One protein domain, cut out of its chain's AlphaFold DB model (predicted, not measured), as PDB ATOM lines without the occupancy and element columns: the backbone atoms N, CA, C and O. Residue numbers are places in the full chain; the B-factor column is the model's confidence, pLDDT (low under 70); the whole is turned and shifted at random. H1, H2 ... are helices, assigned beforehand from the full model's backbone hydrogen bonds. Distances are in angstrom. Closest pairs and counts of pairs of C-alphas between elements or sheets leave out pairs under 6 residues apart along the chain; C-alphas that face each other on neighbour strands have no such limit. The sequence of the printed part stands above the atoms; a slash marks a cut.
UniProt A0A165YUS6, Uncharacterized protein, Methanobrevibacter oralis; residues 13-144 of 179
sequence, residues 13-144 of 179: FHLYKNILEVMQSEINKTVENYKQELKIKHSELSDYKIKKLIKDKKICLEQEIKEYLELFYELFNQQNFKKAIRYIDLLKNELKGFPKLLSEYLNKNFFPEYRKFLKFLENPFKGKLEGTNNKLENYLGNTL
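AT A GLANCE: This is residues 13 to 144 of the 179 residues of an uncharacterized protein of Methanobrevibacter oralis (UniProt A0A165YUS6). H1 and H2 make a long helical hairpin, H3 and H4 pack on one half of it, and residues 135 to 144 stick out. The printed part, 132 residues with six named helices, is all helix. It is loose, radius of gyration of the C-alphas 19.3 A, spanning 65 by 44 by 20 A.

HOW THE PARTS SIT: H1, residues 13 to 41, touches H2, residues 47 to 77, opposite ways at a shallow tilt of 26 degrees, closest at C-alphas 31 and 54, 6.2 A. H2 and H3, residues 81 to 94, form a hairpin, closest at C-alphas 75 and 84, 5.8 A. H4, residues 100 to 110, touches H1, closest at C-alphas 23 and 102, 7.2 A. In H2, 24 of 27 O i to N i+4 pairs are within hydrogen-bond range.

IN THESE COORDINATES: H1, 41.8 A long, begins at C-alpha (131.838, 124.886, 163.551). H5 is residues 114 to 117; H6, residues 134 to 143, ends at C-alpha (148.323, 117.443, 155.997).

THE WHOLE: The link from H5 to H6 is long; pLDDT is under 70 at residues 133 to 138 and 140 to 141.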
ATOM      1  N   PHE A  13     131.798 124.902 165.021       88.81
ATOM      2  CA  PHE A  13     131.838 124.886 163.551       88.81
ATOM      3  C   PHE A  13     130.912 123.814 162.959       88.81
ATOM      4  O   PHE A  13     130.148 124.089 162.035       88.81
ATOM      5  N   HIS A  14     130.913 122.611 163.534       88.88
ATOM      6  CA  HIS A  14     130.009 121.548 163.108       88.88
ATOM      7  C   HIS A  14     128.547 121.850 163.407       88.88
ATOM      8  O   HIS A  14     127.687 121.530 162.592       88.88
ATOM      9  N   LEU A  15     128.260 122.491 164.541       92.00
ATOM     10  CA  LEU A  15     126.913 122.969 164.829       92.00
ATOM     11  C   LEU A  15     126.426 123.918 163.729       92.00
ATOM     12  O   LEU A  15     125.333 123.726 163.204       92.00
ATOM     13  N   TYR A  16     127.253 124.890 163.338       92.00
ATOM     14  CA  TYR A  16     126.907 125.855 162.291       92.00
ATOM     15  C   TYR A  16     126.675 125.166 160.953       92.00
ATOM     16  O   TYR A  16     125.656 125.396 160.306       92.00
ATOM     17  N   LYS A  17     127.585 124.269 160.564       91.19
ATOM     18  CA  LYS A  17     127.461 123.495 159.330       91.19
ATOM     19  C   LYS A  17     126.161 122.686 159.299       91.19
ATOM     20  O   LYS A  17     125.425 122.766 158.320       91.19
ATOM     21  N   ASN A  18     125.844 121.981 160.384       92.75
ATOM     22  CA  ASN A  18     124.633 121.168 160.476       92.75
ATOM     23  C   ASN A  18     123.360 122.021 160.391       92.75
ATOM     24  O   ASN A  18     122.416 121.637 159.705       92.75
ATOM     25  N   ILE A  19     123.329 123.177 161.063       94.00
ATOM     26  CA  ILE A  19     122.191 124.100 160.976       94.00
ATOM     27  C   ILE A  19     122.014 124.577 159.532       94.00
ATOM     28  O   ILE A  19     120.912 124.482 158.995       94.00
ATOM     29  N   LEU A  20     123.088 125.035 158.881       93.12
ATOM     30  CA  LEU A  20     123.038 125.530 157.503       93.12
ATOM     31  C   LEU A  20     122.562 124.460 156.514       93.12
ATOM     32  O   LEU A  20     121.711 124.743 155.675       93.12
ATOM     33  N   GLU A  21     123.063 123.230 156.626       94.38
ATOM     34  CA  GLU A  21     122.646 122.118 155.766       94.38
ATOM     35  C   GLU A  21     121.149 121.812 155.913       94.38
ATOM     36  O   GLU A  21     120.439 121.668 154.911       94.38
ATOM     37  N   VAL A  22     120.646 121.767 157.150       94.81
ATOM     38  CA  VAL A  22     119.222 121.520 157.413       94.81
ATOM     39  C   VAL A  22     118.367 122.679 156.908       94.81
ATOM     40  O   VAL A  22     117.394 122.442 156.192       94.81
ATOM     41  N   MET A  23     118.746 123.926 157.196       94.81
ATOM     42  CA  MET A  23     118.012 125.104 156.724       94.81
ATOM     43  C   MET A  23     117.965 125.166 155.194       94.81
ATOM     44  O   MET A  23     116.901 125.401 154.625       94.81
ATOM     45  N   GLN A  24     119.073 124.877 154.505       94.38
ATOM     46  CA  GLN A  24     119.100 124.860 153.043       94.38
ATOM     47  C   GLN A  24     118.172 123.788 152.460       94.38
ATOM     48  O   GLN A  24     117.503 124.036 151.453       94.38
ATOM     49  N   SER A  25     118.126 122.603 153.079       94.94
ATOM     50  CA  SER A  25     117.213 121.531 152.675       94.94
ATOM     51  C   SER A  25     115.755 121.983 152.766       94.94
ATOM     52  O   SER A  25     114.995 121.836 151.806       94.94
ATOM     53  N   GLU A  26     115.379 122.614 153.878       93.12
ATOM     54  CA  GLU A  26     114.013 123.094 154.102       93.12
ATOM     55  C   GLU A  26     113.638 124.287 153.210       93.12
ATOM     56  O   GLU A  26     112.525 124.335 152.677       93.12
ATOM     57  N   ILE A  27     114.571 125.212 152.951       94.19
ATOM     58  CA  ILE A  27     114.380 126.289 151.966       94.19
ATOM     59  C   ILE A  27     114.073 125.689 150.595       94.19
ATOM     60  O   ILE A  27     113.105 126.087 149.948       94.19
ATOM     61  N   ASN A  28     114.862 124.708 150.148       94.75
ATOM     62  CA  ASN A  28     114.666 124.098 148.835       94.75
ATOM     63  C   ASN A  28     113.296 123.404 148.729       94.75
ATOM     64  O   ASN A  28     112.624 123.557 147.709       94.75
ATOM     65  N   LYS A  29     112.842 122.708 149.783       95.06
ATOM     66  CA  LYS A  29     111.489 122.121 149.838       95.06
ATOM     67  C   LYS A  29     110.401 123.192 149.753       95.06
ATOM     68  O   LYS A  29     109.471 123.069 148.962       95.06
ATOM     69  N   THR A  30     110.541 124.264 150.531       93.88
ATOM     70  CA  THR A  30     109.585 125.382 150.561       93.88
ATOM     71  C   THR A  30     109.467 126.054 149.193       93.88
ATOM     72  O   THR A  30     108.371 126.345 148.721       93.88
ATOM     73  N   VAL A  31     110.603 126.271 148.531       95.50
ATOM     74  CA  VAL A  31     110.683 126.891 147.206       95.50
ATOM     75  C   VAL A  31     110.064 125.996 146.127       95.50
ATOM     76  O   VAL A  31     109.372 126.505 145.243       95.50
ATOM     77  N   GLU A  32     110.255 124.676 146.202       95.25
ATOM     78  CA  GLU A  32     109.614 123.750 145.264       95.25
ATOM     79  C   GLU A  32     108.095 123.693 145.478       95.25
ATOM     80  O   GLU A  32     107.352 123.777 144.504       95.25
ATOM     81  N   ASN A  33     107.614 123.665 146.725       95.25
ATOM     82  CA  ASN A  33     106.176 123.739 147.014       95.25
ATOM     83  C   ASN A  33     105.560 125.034 146.460       95.25
ATOM     84  O   ASN A  33     104.550 124.996 145.758       95.25
ATOM     85  N   TYR A  34     106.221 126.172 146.687       94.94
ATOM     86  CA  TYR A  34     105.787 127.469 146.166       94.94
ATOM     87  C   TYR A  34     105.705 127.492 144.631       94.94
ATOM     88  O   TYR A  34     104.747 128.009 144.059       94.94
ATOM     89  N   LYS A  35     106.675 126.881 143.945       94.00
ATOM     90  CA  LYS A  35     106.651 126.718 142.486       94.00
ATOM     91  C   LYS A  35     105.446 125.907 142.013       94.00
ATOM     92  O   LYS A  35     104.837 126.286 141.014       94.00
ATOM     93  N   GLN A  36     105.117 124.805 142.688       94.06
ATOM     94  CA  GLN A  36     103.948 123.995 142.330       94.06
ATOM     95  C   GLN A  36     102.652 124.788 142.525       94.06
ATOM     96  O   GLN A  36     101.805 124.806 141.634       94.06
ATOM     97  N   GLU A  37     102.530 125.528 143.629       94.12
ATOM     98  CA  GLU A  37     101.378 126.400 143.868       94.12
ATOM     99  C   GLU A  37     101.220 127.489 142.805       94.12
ATOM    100  O   GLU A  37     100.108 127.712 142.329       94.12
ATOM    101  N   LEU A  38     102.317 128.145 142.406       93.44
ATOM    102  CA  LEU A  38     102.295 129.152 141.344       93.44
ATOM    103  C   LEU A  38     101.802 128.564 140.022       93.44
ATOM    104  O   LEU A  38     100.975 129.178 139.361       93.44
ATOM    105  N   LYS A  39     102.260 127.365 139.650       89.88
ATOM    106  CA  LYS A  39     101.821 126.702 138.413       89.88
ATOM    107  C   LYS A  39     100.328 126.372 138.410       89.88
ATOM    108  O   LYS A  39      99.705 126.430 137.357       89.88
ATOM    109  N   ILE A  40      99.769 126.025 139.570       91.75
ATOM    110  CA  ILE A  40      98.347 125.688 139.713       91.75
ATOM    111  C   ILE A  40      97.483 126.954 139.717       91.75
ATOM    112  O   ILE A  40      96.489 127.022 139.002       91.75
ATOM    113  N   LYS A  41      97.844 127.951 140.534       91.69
ATOM    114  CA  LYS A  41      97.031 129.160 140.759       91.69
ATOM    115  C   LYS A  41      97.187 130.208 139.655       91.69
ATOM    116  O   LYS A  41      96.280 131.008 139.465       91.69
ATOM    117  N   HIS A  42      98.325 130.200 138.967       88.88
ATOM    118  CA  HIS A  42      98.712 131.208 137.984       88.88
ATOM    119  C   HIS A  42      99.246 130.559 136.702       88.88
ATOM    120  O   HIS A  42     100.384 130.794 136.283       88.88
ATOM    121  N   SER A  43      98.423 129.705 136.089       82.88
ATOM    122  CA  SER A  43      98.751 128.989 134.846       82.88
ATOM    123  C   SER A  43      99.112 129.909 133.667       82.88
ATOM    124  O   SER A  43      99.782 129.489 132.729       82.88
ATOM    125  N   GLU A  44      98.700 131.175 133.729       90.56
ATOM    126  CA  GLU A  44      98.970 132.228 132.753       90.56
ATOM    127  C   GLU A  44     100.393 132.804 132.831       90.56
ATOM    128  O   GLU A  44     100.835 133.514 131.923       90.56
ATOM    129  N   LEU A  45     101.125 132.550 133.921       89.69
ATOM    130  CA  LEU A  45     102.485 133.056 134.073       89.69
ATOM    131  C   LEU A  45     103.459 132.291 133.178       89.69
ATOM    132  O   LEU A  45     103.508 131.066 133.167       89.69
ATOM    133  N   SER A  46     104.327 133.035 132.491       91.06
ATOM    134  CA  SER A  46     105.430 132.426 131.752       91.06
ATOM    135  C   SER A  46     106.446 131.780 132.695       91.06
ATOM    136  O   SER A  46     106.710 132.279 133.796       91.06
ATOM    137  N   ASP A  47     107.113 130.728 132.215       89.69
ATOM    138  CA  ASP A  47     108.178 130.038 132.954       89.69
ATOM    139  C   ASP A  47     109.271 130.995 133.449       89.69
ATOM    140  O   ASP A  47     109.807 130.835 134.548       89.69
ATOM    141  N   TYR A  48     109.580 132.033 132.665       93.19
ATOM    142  CA  TYR A  48     110.535 133.068 133.053       93.19
ATOM    143  C   TYR A  48     110.081 133.842 134.301       93.19
ATOM    144  O   TYR A  48     110.870 134.023 135.233       93.19
ATOM    145  N   LYS A  49     108.810 134.271 134.351       93.81
ATOM    146  CA  LYS A  49     108.252 134.979 135.515       93.81
ATOM    147  C   LYS A  49     108.230 134.072 136.743       93.81
ATOM    148  O   LYS A  49     108.665 134.499 137.810       93.81
ATOM    149  N   ILE A  50     107.811 132.815 136.578       93.06
ATOM    150  CA  ILE A  50     107.811 131.812 137.652       93.06
ATOM    151  C   ILE A  50     109.229 131.629 138.209       93.06
ATOM    152  O   ILE A  50     109.440 131.731 139.417       93.06
ATOM    153  N   LYS A  51     110.234 131.449 137.342       93.69
ATOM    154  CA  LYS A  51     111.638 131.295 137.753       93.69
ATOM    155  C   LYS A  51     112.155 132.502 138.539       93.69
ATOM    156  O   LYS A  51     112.891 132.317 139.509       93.69
ATOM    157  N   LYS A  52     111.773 133.721 138.144       95.62
ATOM    158  CA  LYS A  52     112.136 134.948 138.863       95.62
ATOM    159  C   LYS A  52     111.514 134.980 140.264       95.62
ATOM    160  O   LYS A  52     112.249 135.117 141.234       95.62
ATOM    161  N   LEU A  53     110.207 134.734 140.381       95.25
ATOM    162  CA  LEU A  53     109.498 134.709 141.669       95.25
ATOM    163  C   LEU A  53     110.072 133.671 142.644       95.25
ATOM    164  O   LEU A  53     110.216 133.940 143.832       95.25
ATOM    165  N   ILE A  54     110.426 132.489 142.140       96.25
ATOM    166  CA  ILE A  54     111.060 131.412 142.917       96.25
ATOM    167  C   ILE A  54     112.432 131.846 143.432       96.25
ATOM    168  O   ILE A  54     112.754 131.615 144.598       96.25
ATOM    169  N   LYS A  55     113.243 132.478 142.573       96.12
ATOM    170  CA  LYS A  55     114.561 132.993 142.954       96.12
ATOM    171  C   LYS A  55     114.436 134.055 144.047       96.12
ATOM    172  O   LYS A  55     115.141 133.968 145.047       96.12
ATOM    173  N   ASP A  56     113.520 135.002 143.877       96.19
ATOM    174  CA  ASP A  56     113.305 136.089 144.833       96.19
ATOM    175  C   ASP A  56     112.797 135.542 146.179       96.19
ATOM    176  O   ASP A  56     113.305 135.916 147.237       96.19
ATOM    177  N   LYS A  57     111.875 134.564 146.154       94.94
ATOM    178  CA  LYS A  57     111.404 133.867 147.361       94.94
ATOM    179  C   LYS A  57     112.539 133.147 148.086       94.94
ATOM    180  O   LYS A  57     112.620 133.238 149.309       94.94
ATOM    181  N   LYS A  58     113.408 132.447 147.349       95.69
ATOM    182  CA  LYS A  58     114.569 131.751 147.915       95.69
ATOM    183  C   LYS A  58     115.514 132.725 148.620       95.69
ATOM    184  O   LYS A  58     115.852 132.490 149.772       95.69
ATOM    185  N   ILE A  59     115.874 133.825 147.954       96.12
ATOM    186  CA  ILE A  59     116.753 134.861 148.518       96.12
ATOM    187  C   ILE A  59     116.147 135.453 149.793       96.12
ATOM    188  O   ILE A  59     116.845 135.616 150.786       96.12
ATOM    189  N   CYS A  60     114.844 135.740 149.782       94.19
ATOM    190  CA  CYS A  60     114.153 136.306 150.937       94.19
ATOM    191  C   CYS A  60     114.193 135.358 152.152       94.19
ATOM    192  O   CYS A  60     114.525 135.795 153.248       94.19
ATOM    193  N   LEU A  61     113.952 134.058 151.943       93.25
ATOM    194  CA  LEU A  61     114.048 133.043 153.000       93.25
ATOM    195  C   LEU A  61     115.482 132.870 153.524       93.25
ATOM    196  O   LEU A  61     115.691 132.729 154.726       93.25
ATOM    197  N   GLU A  62     116.473 132.864 152.629       93.50
ATOM    198  CA  GLU A  62     117.888 132.762 153.005       93.50
ATOM    199  C   GLU A  62     118.330 133.959 153.852       93.50
ATOM    200  O   GLU A  62     119.016 133.776 154.857       93.50
ATOM    201  N   GLN A  63     117.899 135.166 153.479       93.31
ATOM    202  CA  GLN A  63     118.203 136.390 154.212       93.31
ATOM    203  C   GLN A  63     117.541 136.403 155.596       93.31
ATOM    204  O   GLN A  63     118.220 136.669 156.583       93.31
ATOM    205  N   GLU A  64     116.258 136.042 155.676       91.19
ATOM    206  CA  GLU A  64     115.531 135.942 156.945       91.19
ATOM    207  C   GLU A  64     116.241 134.973 157.902       91.19
ATOM    208  O   GLU A  64     116.597 135.341 159.017       91.19
ATOM    209  N   ILE A  65     116.540 133.747 157.457       92.06
ATOM    210  CA  ILE A  65     117.231 132.754 158.293       92.06
ATOM    211  C   ILE A  65     118.607 133.258 158.736       92.06
ATOM    212  O   ILE A  65     118.988 133.049 159.889       92.06
ATOM    213  N   LYS A  66     119.356 133.918 157.847       92.00
ATOM    214  CA  LYS A  66     120.691 134.439 158.155       92.00
ATOM    215  C   LYS A  66     120.667 135.432 159.320       92.00
ATOM    216  O   LYS A  66     121.488 135.297 160.221       92.00
ATOM    217  N   GLU A  67     119.725 136.371 159.334       90.94
ATOM    218  CA  GLU A  67     119.607 137.382 160.397       90.94
ATOM    219  C   GLU A  67     119.379 136.735 161.773       90.94
ATOM    220  O   GLU A  67     120.053 137.060 162.753       90.94
ATOM    221  N   TYR A  68     118.502 135.731 161.845       91.31
ATOM    222  CA  TYR A  68     118.265 134.990 163.086       91.31
ATOM    223  C   TYR A  68     119.439 134.093 163.494       91.31
ATOM    224  O   TYR A  68     119.679 133.889 164.688       91.31
ATOM    225  N   LEU A  69     120.194 133.557 162.530       91.75
ATOM    226  CA  LEU A  69     121.415 132.807 162.822       91.75
ATOM    227  C   LEU A  69     122.517 133.699 163.387       91.75
ATOM    228  O   LEU A  69     123.216 133.263 164.296       91.75
ATOM    229  N   GLU A  70     122.658 134.931 162.902       91.00
ATOM    230  CA  GLU A  70     123.620 135.891 163.451       91.00
ATOM    231  C   GLU A  70     123.317 136.185 164.926       91.00
ATOM    232  O   GLU A  70     124.212 136.064 165.765       91.00
ATOM    233  N   LEU A  71     122.045 136.425 165.270       90.94
ATOM    234  CA  LEU A  71     121.611 136.545 166.668       90.94
ATOM    235  C   LEU A  71     121.952 135.287 167.473       90.94
ATOM    236  O   LEU A  71     122.527 135.360 168.554       90.94
ATOM    237  N   PHE A  72     121.652 134.104 166.945       93.19
ATOM    238  CA  PHE A  72     122.003 132.860 167.619       93.19
ATOM    239  C   PHE A  72     123.522 132.721 167.851       93.19
ATOM    240  O   PHE A  72     123.942 132.291 168.929       93.19
ATOM    241  N   TYR A  73     124.354 133.106 166.882       92.25
ATOM    242  CA  TYR A  73     125.811 132.976 166.955       92.25
ATOM    243  C   TYR A  73     126.462 133.912 167.975       92.25
ATOM    244  O   TYR A  73     127.505 133.556 168.532       92.25
ATOM    245  N   GLU A  74     125.819 135.028 168.327       91.94
ATOM    246  CA  GLU A  74     126.273 135.901 169.418       91.94
ATOM    247  C   GLU A  74     126.353 135.189 170.776       91.94
ATOM    248  O   GLU A  74     127.094 135.613 171.670       91.94
ATOM    249  N   LEU A  75     125.665 134.054 170.940       94.25
ATOM    250  CA  LEU A  75     125.821 133.182 172.104       94.25
ATOM    251  C   LEU A  75     127.279 132.754 172.323       94.25
ATOM    252  O   LEU A  75     127.749 132.664 173.460       94.25
ATOM    253  N   PHE A  76     128.002 132.469 171.246       91.75
ATOM    254  CA  PHE A  76     129.356 131.930 171.327       91.75
ATOM    255  C   PHE A  76     130.420 133.020 171.491       91.75
ATOM    256  O   PHE A  76     131.551 132.712 171.867       91.75
ATOM    257  N   ASN A  77     130.038 134.287 171.313       90.38
ATOM    258  CA  ASN A  77     130.881 135.460 171.556       90.38
ATOM    259  C   ASN A  77     130.811 135.958 173.011       90.38
ATOM    260  O   ASN A  77     131.480 136.924 173.389       90.38
ATOM    261  N   GLN A  78     129.998 135.321 173.858       92.44
ATOM    262  CA  GLN A  78     129.817 135.745 175.243       92.44
ATOM    263  C   GLN A  78     131.106 135.590 176.061       92.44
ATOM    264  O   GLN A  78     131.797 134.578 176.011       92.44
ATOM    265  N   GLN A  79     131.409 136.588 176.893       88.75
ATOM    266  CA  GLN A  79     132.693 136.677 177.613       88.75
ATOM    267  C   GLN A  79     132.921 135.574 178.662       88.75
ATOM    268  O   GLN A  79     134.056 135.315 179.077       88.75
ATOM    269  N   ASN A  80     131.837 135.011 179.198       91.69
ATOM    270  CA  ASN A  80     131.878 133.990 180.234       91.69
ATOM    271  C   ASN A  80     130.587 133.171 180.252       91.69
ATOM    272  O   ASN A  80     129.543 133.606 179.761       91.69
ATOM    273  N   PHE A  81     130.664 132.008 180.896       93.31
ATOM    274  CA  PHE A  81     129.563 131.057 180.966       93.31
ATOM    275  C   PHE A  81     128.276 131.665 181.541       93.31
ATOM    276  O   PHE A  81     127.200 131.462 180.992       93.31
ATOM    277  N   LYS A  82     128.364 132.492 182.594       94.38
ATOM    278  CA  LYS A  82     127.185 133.126 183.211       94.38
ATOM    279  C   LYS A  82     126.441 134.041 182.233       94.38
ATOM    280  O   LYS A  82     125.212 134.029 182.211       94.38
ATOM    281  N   LYS A  83     127.167 134.830 181.431       95.25
ATOM    282  CA  LYS A  83     126.571 135.655 180.370       95.25
ATOM    283  C   LYS A  83     125.954 134.789 179.270       95.25
ATOM    284  O   LYS A  83     124.838 135.077 178.860       95.25
ATOM    285  N   ALA A  84     126.613 133.699 178.877       95.31
ATOM    286  CA  ALA A  84     126.083 132.765 177.883       95.31
ATOM    287  C   ALA A  84     124.776 132.088 178.325       95.31
ATOM    288  O   ALA A  84     123.837 132.005 177.540       95.31
ATOM    289  N   ILE A  85     124.663 131.677 179.593       95.81
ATOM    290  CA  ILE A  85     123.411 131.124 180.132       95.81
ATOM    291  C   ILE A  85     122.284 132.158 180.092       95.81
ATOM    292  O   ILE A  85     121.201 131.855 179.603       95.81
ATOM    293  N   ARG A  86     122.550 133.399 180.522       95.81
ATOM    294  CA  ARG A  86     121.560 134.485 180.419       95.81
ATOM    295  C   ARG A  86     121.136 134.728 178.972       95.81
ATOM    296  O   ARG A  86     119.959 134.942 178.713       95.81
ATOM    297  N   TYR A  87     122.085 134.672 178.038       96.00
ATOM    298  CA  TYR A  87     121.801 134.813 176.615       96.00
ATOM    299  C   TYR A  87     120.925 133.672 176.087       96.00
ATOM    300  O   TYR A  87     120.022 133.918 175.302       96.00
ATOM    301  N   ILE A  88     121.116 132.437 176.558       95.25
ATOM    302  CA  ILE A  88     120.231 131.312 176.218       95.25
ATOM    303  C   ILE A  88     118.806 131.546 176.704       95.25
ATOM    304  O   ILE A  88     117.869 131.262 175.963       95.25
ATOM    305  N   ASP A  89     118.635 132.035 177.930       94.00
ATOM    306  CA  ASP A  89     117.299 132.304 178.465       94.00
ATOM    307  C   ASP A  89     116.597 133.404 177.653       94.00
ATOM    308  O   ASP A  89     115.417 133.273 177.332       94.00
ATOM    309  N   LEU A  90     117.342 134.436 177.234       92.81
ATOM    310  CA  LEU A  90     116.853 135.450 176.295       92.81
ATOM    311  C   LEU A  90     116.487 134.835 174.940       92.81
ATOM    312  O   LEU A  90     115.359 135.004 174.490       92.81
ATOM    313  N   LEU A  91     117.389 134.060 174.327       92.44
ATOM    314  CA  LEU A  91     117.137 133.390 173.049       92.44
ATOM    315  C   LEU A  91     115.862 132.550 173.104       92.44
ATOM    316  O   LEU A  91     115.041 132.651 172.203       92.44
ATOM    317  N   LYS A  92     115.663 131.761 174.168       91.44
ATOM    318  CA  LYS A  92     114.459 130.936 174.355       91.44
ATOM    319  C   LYS A  92     113.171 131.757 174.376       91.44
ATOM    320  O   LYS A  92     112.165 131.294 173.843       91.44
ATOM    321  N   ASN A  93     113.198 132.947 174.970       89.00
ATOM    322  CA  ASN A  93     112.045 133.847 174.988       89.00
ATOM    323  C   ASN A  93     111.783 134.453 173.600       89.00
ATOM    324  O   ASN A  93     110.631 134.508 173.164       89.00
ATOM    325  N   GLU A  94     112.848 134.826 172.890       86.81
ATOM    326  CA  GLU A  94     112.789 135.421 171.550       86.81
ATOM    327  C   GLU A  94     112.494 134.401 170.434       86.81
ATOM    328  O   GLU A  94     112.128 134.793 169.328       86.81
ATOM    329  N   LEU A  95     112.554 133.085 170.702       82.81
ATOM    330  CA  LEU A  95     112.265 132.027 169.712       82.81
ATOM    331  C   LEU A  95     110.901 132.161 169.028       82.81
ATOM    332  O   LEU A  95     110.719 131.616 167.941       82.81
ATOM    333  N   LYS A  96     109.939 132.856 169.644       80.69
ATOM    334  CA  LYS A  96     108.632 133.132 169.029       80.69
ATOM    335  C   LYS A  96     108.748 133.980 167.760       80.69
ATOM    336  O   LYS A  96     107.894 133.848 166.890       80.69
ATOM    337  N   GLY A  97     109.769 134.833 167.668       83.00
ATOM    338  CA  GLY A  97     110.052 135.640 166.483       83.00
ATOM    339  C   GLY A  97     110.843 134.890 165.411       83.00
ATOM    340  O   GLY A  97     110.843 135.305 164.261       83.00
ATOM    341  N   PHE A  98     111.492 133.775 165.756       89.31
ATOM    342  CA  PHE A  98     112.339 133.043 164.819       89.31
ATOM    343  C   PHE A  98     111.495 132.310 163.763       89.31
ATOM    344  O   PHE A  98     110.404 131.818 164.076       89.31
ATOM    345  N   PRO A  99     112.033 132.113 162.543       90.19
ATOM    346  CA  PRO A  99     111.438 131.241 161.550       90.19
ATOM    347  C   PRO A  99     111.153 129.879 162.175       90.19
ATOM    348  O   PRO A  99     112.038 129.265 162.777       90.19
ATOM    349  N   LYS A 100     109.914 129.402 162.026       89.69
ATOM    350  CA  LYS A 100     109.417 128.179 162.680       89.69
ATOM    351  C   LYS A 100     110.371 126.988 162.521       89.69
ATOM    352  O   LYS A 100     110.634 126.268 163.474       89.69
ATOM    353  N   LEU A 101     110.932 126.824 161.326       88.31
ATOM    354  CA  LEU A 101     111.884 125.756 161.014       88.31
ATOM    355  C   LEU A 101     113.157 125.834 161.871       88.31
ATOM    356  O   LEU A 101     113.633 124.822 162.387       88.31
ATOM    357  N   LEU A 102     113.702 127.040 162.040       91.81
ATOM    358  CA  LEU A 102     114.898 127.264 162.841       91.81
ATOM    359  C   LEU A 102     114.599 127.065 164.331       91.81
ATOM    360  O   LEU A 102     115.370 126.403 165.025       91.81
ATOM    361  N   SER A 103     113.466 127.573 164.824       93.00
ATOM    362  CA  SER A 103     113.092 127.415 166.234       93.00
ATOM    363  C   SER A 103     112.822 125.952 166.604       93.00
ATOM    364  O   SER A 103     113.298 125.486 167.641       93.00
ATOM    365  N   GLU A 104     112.149 125.190 165.740       92.12
ATOM    366  CA  GLU A 104     111.954 123.743 165.899       92.12
ATOM    367  C   GLU A 104     113.288 122.990 165.927       92.12
ATOM    368  O   GLU A 104     113.510 122.152 166.808       92.12
ATOM    369  N   TYR A 105     114.208 123.319 165.014       93.62
ATOM    370  CA  TYR A 105     115.536 122.715 164.995       93.62
ATOM    371  C   TYR A 105     116.300 122.984 166.296       93.62
ATOM    372  O   TYR A 105     116.846 122.049 166.888       93.62
ATOM    373  N   LEU A 106     116.342 124.240 166.749       94.38
ATOM    374  CA  LEU A 106     117.079 124.628 167.953       94.38
ATOM    375  C   LEU A 106     116.480 123.982 169.210       94.38
ATOM    376  O   LEU A 106     117.227 123.450 170.033       94.38
ATOM    377  N   ASN A 107     115.151 123.948 169.333       93.69
ATOM    378  CA  ASN A 107     114.445 123.274 170.431       93.69
ATOM    379  C   ASN A 107     114.731 121.779 170.494       93.69
ATOM    380  O   ASN A 107     114.923 121.241 171.583       93.69
ATOM    381  N   LYS A 108     114.791 121.115 169.342       93.75
ATOM    382  CA  LYS A 108     115.007 119.672 169.286       93.75
ATOM    383  C   LYS A 108     116.473 119.279 169.458       93.75
ATOM    384  O   LYS A 108     116.758 118.309 170.150       93.75
ATOM    385  N   ASN A 109     117.391 119.992 168.807       93.31
ATOM    386  CA  ASN A 109     118.773 119.529 168.636       93.31
ATOM    387  C   ASN A 109     119.793 120.324 169.456       93.31
ATOM    388  O   ASN A 109     120.812 119.768 169.857       93.31
ATOM    389  N   PHE A 110     119.547 121.615 169.698       94.12
ATOM    390  CA  PHE A 110     120.518 122.486 170.362       94.12
ATOM    391  C   PHE A 110     120.229 122.653 171.856       94.12
ATOM    392  O   PHE A 110     121.068 122.314 172.688       94.12
ATOM    393  N   PHE A 111     119.048 123.149 172.231       94.12
ATOM    394  CA  PHE A 111     118.736 123.492 173.624       94.12
ATOM    395  C   PHE A 111     118.758 122.330 174.631       94.12
ATOM    396  O   PHE A 111     119.042 122.596 175.800       94.12
ATOM    397  N   PRO A 112     118.515 121.063 174.265       93.94
ATOM    398  CA  PRO A 112     118.699 119.963 175.211       93.94
ATOM    399  C   PRO A 112     120.167 119.773 175.620       93.94
ATOM    400  O   PRO A 112     120.452 119.288 176.711       93.94
ATOM    401  N   GLU A 113     121.104 120.190 174.766       92.62
ATOM    402  CA  GLU A 113     122.522 119.838 174.864       92.62
ATOM    403  C   GLU A 113     123.463 121.053 174.820       92.62
ATOM    404  O   GLU A 113     124.685 120.895 174.782       92.62
ATOM    405  N   TYR A 114     122.923 122.279 174.873       93.25
ATOM    406  CA  TYR A 114     123.677 123.520 174.642       93.25
ATOM    407  C   TYR A 114     124.924 123.638 175.527       93.25
ATOM    408  O   TYR A 114     125.934 124.198 175.107       93.25
ATOM    409  N   ARG A 115     124.888 123.093 176.755       92.00
ATOM    410  CA  ARG A 115     126.007 123.174 177.708       92.00
ATOM    411  C   ARG A 115     127.268 122.532 177.148       92.00
ATOM    412  O   ARG A 115     128.362 123.027 177.394       92.00
ATOM    413  N   LYS A 116     127.122 121.475 176.342       90.62
ATOM    414  CA  LYS A 116     128.242 120.798 175.679       90.62
ATOM    415  C   LYS A 116     128.976 121.709 174.692       90.62
ATOM    416  O   LYS A 116     130.156 121.475 174.445       90.62
ATOM    417  N   PHE A 117     128.314 122.744 174.175       91.19
ATOM    418  CA  PHE A 117     128.895 123.735 173.270       91.19
ATOM    419  C   PHE A 117     129.467 124.964 173.991       91.19
ATOM    420  O   PHE A 117     130.083 125.805 173.342       91.19
ATOM    421  N   LEU A 118     129.304 125.084 175.312       92.62
ATOM    422  CA  LEU A 118     129.722 126.262 176.082       92.62
ATOM    423  C   LEU A 118     130.811 125.974 177.117       92.62
ATOM    424  O   LEU A 118     131.206 126.882 177.847       92.62
ATOM    425  N   LYS A 119     131.325 124.742 177.194       89.94
ATOM    426  CA  LYS A 119     132.316 124.357 178.208       89.94
ATOM    427  C   LYS A 119     133.588 125.191 178.133       89.94
ATOM    428  O   LYS A 119     134.162 125.504 179.166       89.94
ATOM    429  N   PHE A 120     133.993 125.622 176.938       89.25
ATOM    430  CA  PHE A 120     135.145 126.515 176.754       89.25
ATOM    431  C   PHE A 120     135.012 127.873 177.480       89.25
ATOM    432  O   PHE A 120     136.019 128.533 177.738       89.25
ATOM    433  N   LEU A 121     133.788 128.288 177.836       90.25
ATOM    434  CA  LEU A 121     133.513 129.504 178.609       90.25
ATOM    435  C   LEU A 121     133.534 129.285 180.126       90.25
ATOM    436  O   LEU A 121     133.475 130.264 180.880       90.25
ATOM    437  N   GLU A 122     133.567 128.036 180.590       89.31
ATOM    438  CA  GLU A 122     133.650 127.723 182.012       89.31
ATOM    439  C   GLU A 122     135.074 127.972 182.525       89.31
ATOM    440  O   GLU A 122     136.066 127.632 181.877       89.31
ATOM    441  N   ASN A 123     135.185 128.535 183.730       86.06
ATOM    442  CA  ASN A 123     136.463 128.885 184.358       86.06
ATOM    443  C   ASN A 123     137.550 127.790 184.301       86.06
ATOM    444  O   ASN A 123     138.677 128.135 183.949       86.06
ATOM    445  N   PRO A 124     137.280 126.497 184.597       85.38
ATOM    446  CA  PRO A 124     138.321 125.466 184.527       85.38
ATOM    447  C   PRO A 124     138.914 125.259 183.122       85.38
ATOM    448  O   PRO A 124     140.064 124.812 183.019       85.38
ATOM    449  N   PHE A 125     138.167 125.602 182.067       83.88
ATOM    450  CA  PHE A 125     138.507 125.351 180.662       83.88
ATOM    451  C   PHE A 125     138.824 126.614 179.859       83.88
ATOM    452  O   PHE A 125     139.310 126.508 178.730       83.88
ATOM    453  N   LYS A 126     138.581 127.801 180.421       81.25
ATOM    454  CA  LYS A 126     138.837 129.082 179.763       81.25
ATOM    455  C   LYS A 126     140.306 129.189 179.341       81.25
ATOM    456  O   LYS A 126     141.205 129.074 180.168       81.25
ATOM    457  N   GLY A 127     140.540 129.383 178.042       78.94
ATOM    458  CA  GLY A 127     141.882 129.436 177.447       78.94
ATOM    459  C   GLY A 127     142.573 128.076 177.268       78.94
ATOM    460  O   GLY A 127     143.680 128.038 176.743       78.94
ATOM    461  N   LYS A 128     141.936 126.969 177.674       82.12
ATOM    462  CA  LYS A 128     142.444 125.593 177.511       82.12
ATOM    463  C   LYS A 128     141.674 124.805 176.457       82.12
ATOM    464  O   LYS A 128     142.259 123.984 175.762       82.12
ATOM    465  N   LEU A 129     140.364 125.033 176.362       81.44
ATOM    466  CA  LEU A 129     139.520 124.482 175.306       81.44
ATOM    467  C   LEU A 129     139.231 125.563 174.268       81.44
ATOM    468  O   LEU A 129     138.868 126.688 174.612       81.44
ATOM    469  N   GLU A 130     139.353 125.205 172.995       78.81
ATOM    470  CA  GLU A 130     138.851 126.026 171.899       78.81
ATOM    471  C   GLU A 130     137.358 125.734 171.690       78.81
ATOM    472  O   GLU A 130     136.916 124.588 171.785       78.81
ATOM    473  N   GLY A 131     136.559 126.761 171.381       77.44
ATOM    474  CA  GLY A 131     135.146 126.569 171.022       77.44
ATOM    475  C   GLY A 131     134.962 125.830 169.685       77.44
ATOM    476  O   GLY A 131     133.899 125.280 169.401       77.44
ATOM    477  N   THR A 132     136.011 125.774 168.863       75.94
ATOM    478  CA  THR A 132     136.022 125.094 167.569       75.94
ATOM    479  C   THR A 132     137.245 124.193 167.442       75.94
ATOM    480  O   THR A 132     138.333 124.560 167.865       75.94
ATOM    481  N   ASN A 133     137.079 123.021 166.831       68.25
ATOM    482  CA  ASN A 133     138.183 122.131 166.462       68.25
ATOM    483  C   ASN A 133     138.692 122.409 165.029       68.25
ATOM    484  O   ASN A 133     139.503 121.642 164.513       68.25
ATOM    485  N   ASN A 134     138.238 123.491 164.380       66.50
ATOM    486  CA  ASN A 134     138.519 123.792 162.971       66.50
ATOM    487  C   ASN A 134     140.028 123.858 162.662       66.50
ATOM    488  O   ASN A 134     140.439 123.597 161.540       66.50
ATOM    489  N   LYS A 135     140.894 124.160 163.642       68.81
ATOM    490  CA  LYS A 135     142.355 124.074 163.458       68.81
ATOM    491  C   LYS A 135     142.834 122.636 163.265       68.81
ATOM    492  O   LYS A 135     143.624 122.387 162.364       68.81
ATOM    493  N   LEU A 136     142.343 121.702 164.079       65.56
ATOM    494  CA  LEU A 136     142.629 120.271 163.946       65.56
ATOM    495  C   LEU A 136     142.058 119.721 162.639       65.56
ATOM    496  O   LEU A 136     142.746 118.984 161.941       65.56
ATOM    497  N   GLU A 137     140.842 120.116 162.270       63.31
ATOM    498  CA  GLU A 137     140.224 119.687 161.010       63.31
ATOM    499  C   GLU A 137     140.925 120.258 159.787       63.31
ATOM    500  O   GLU A 137     141.172 119.514 158.847       63.31
ATOM    501  N   ASN A 138     141.314 121.535 159.803       68.88
ATOM    502  CA  ASN A 138     142.127 122.113 158.735       68.88
ATOM    503  C   ASN A 138     143.519 121.498 158.691       68.88
ATOM    504  O   ASN A 138     144.039 121.264 157.605       68.88
ATOM    505  N   TYR A 139     144.127 121.215 159.843       72.31
ATOM    506  CA  TYR A 139     145.408 120.527 159.892       72.31
ATOM    507  C   TYR A 139     145.278 119.155 159.240       72.31
ATOM    508  O   TYR A 139     145.903 118.937 158.214       72.31
ATOM    509  N   LEU A 140     144.401 118.276 159.734       66.75
ATOM    510  CA  LEU A 140     144.167 116.944 159.158       66.75
ATOM    511  C   LEU A 140     143.719 117.024 157.688       66.75
ATOM    512  O   LEU A 140     144.148 116.241 156.842       66.75
ATOM    513  N   GLY A 141     142.879 118.004 157.368       66.31
ATOM    514  CA  GLY A 141     142.367 118.294 156.038       66.31
ATOM    515  C   GLY A 141     143.426 118.790 155.059       66.31
ATOM    516  O   GLY A 141     143.263 118.565 153.866       66.31
ATOM    517  N   ASN A 142     144.527 119.382 155.515       71.81
ATOM    518  CA  ASN A 142     145.615 119.846 154.652       71.81
ATOM    519  C   ASN A 142     146.829 118.910 154.677       71.81
ATOM    520  O   ASN A 142     147.471 118.735 153.646       71.81
ATOM    521  N   THR A 143     147.129 118.282 155.816       74.88
ATOM    522  CA  THR A 143     148.323 117.443 155.997       74.88
ATOM    523  C   THR A 143     148.128 116.001 155.562       74.88
ATOM    524  O   THR A 143     149.090 115.384 155.111       74.88
ATOM    525  N   LEU A 144     146.911 115.449 155.637       77.06
ATOM    526  CA  LEU A 144     146.664 114.112 155.099       77.06
ATOM    527  C   LEU A 144     146.639 114.166 153.571       77.06
ATOM    528  O   LEU A 144     145.888 114.937 152.964       77.06
TER     529      LEU A 144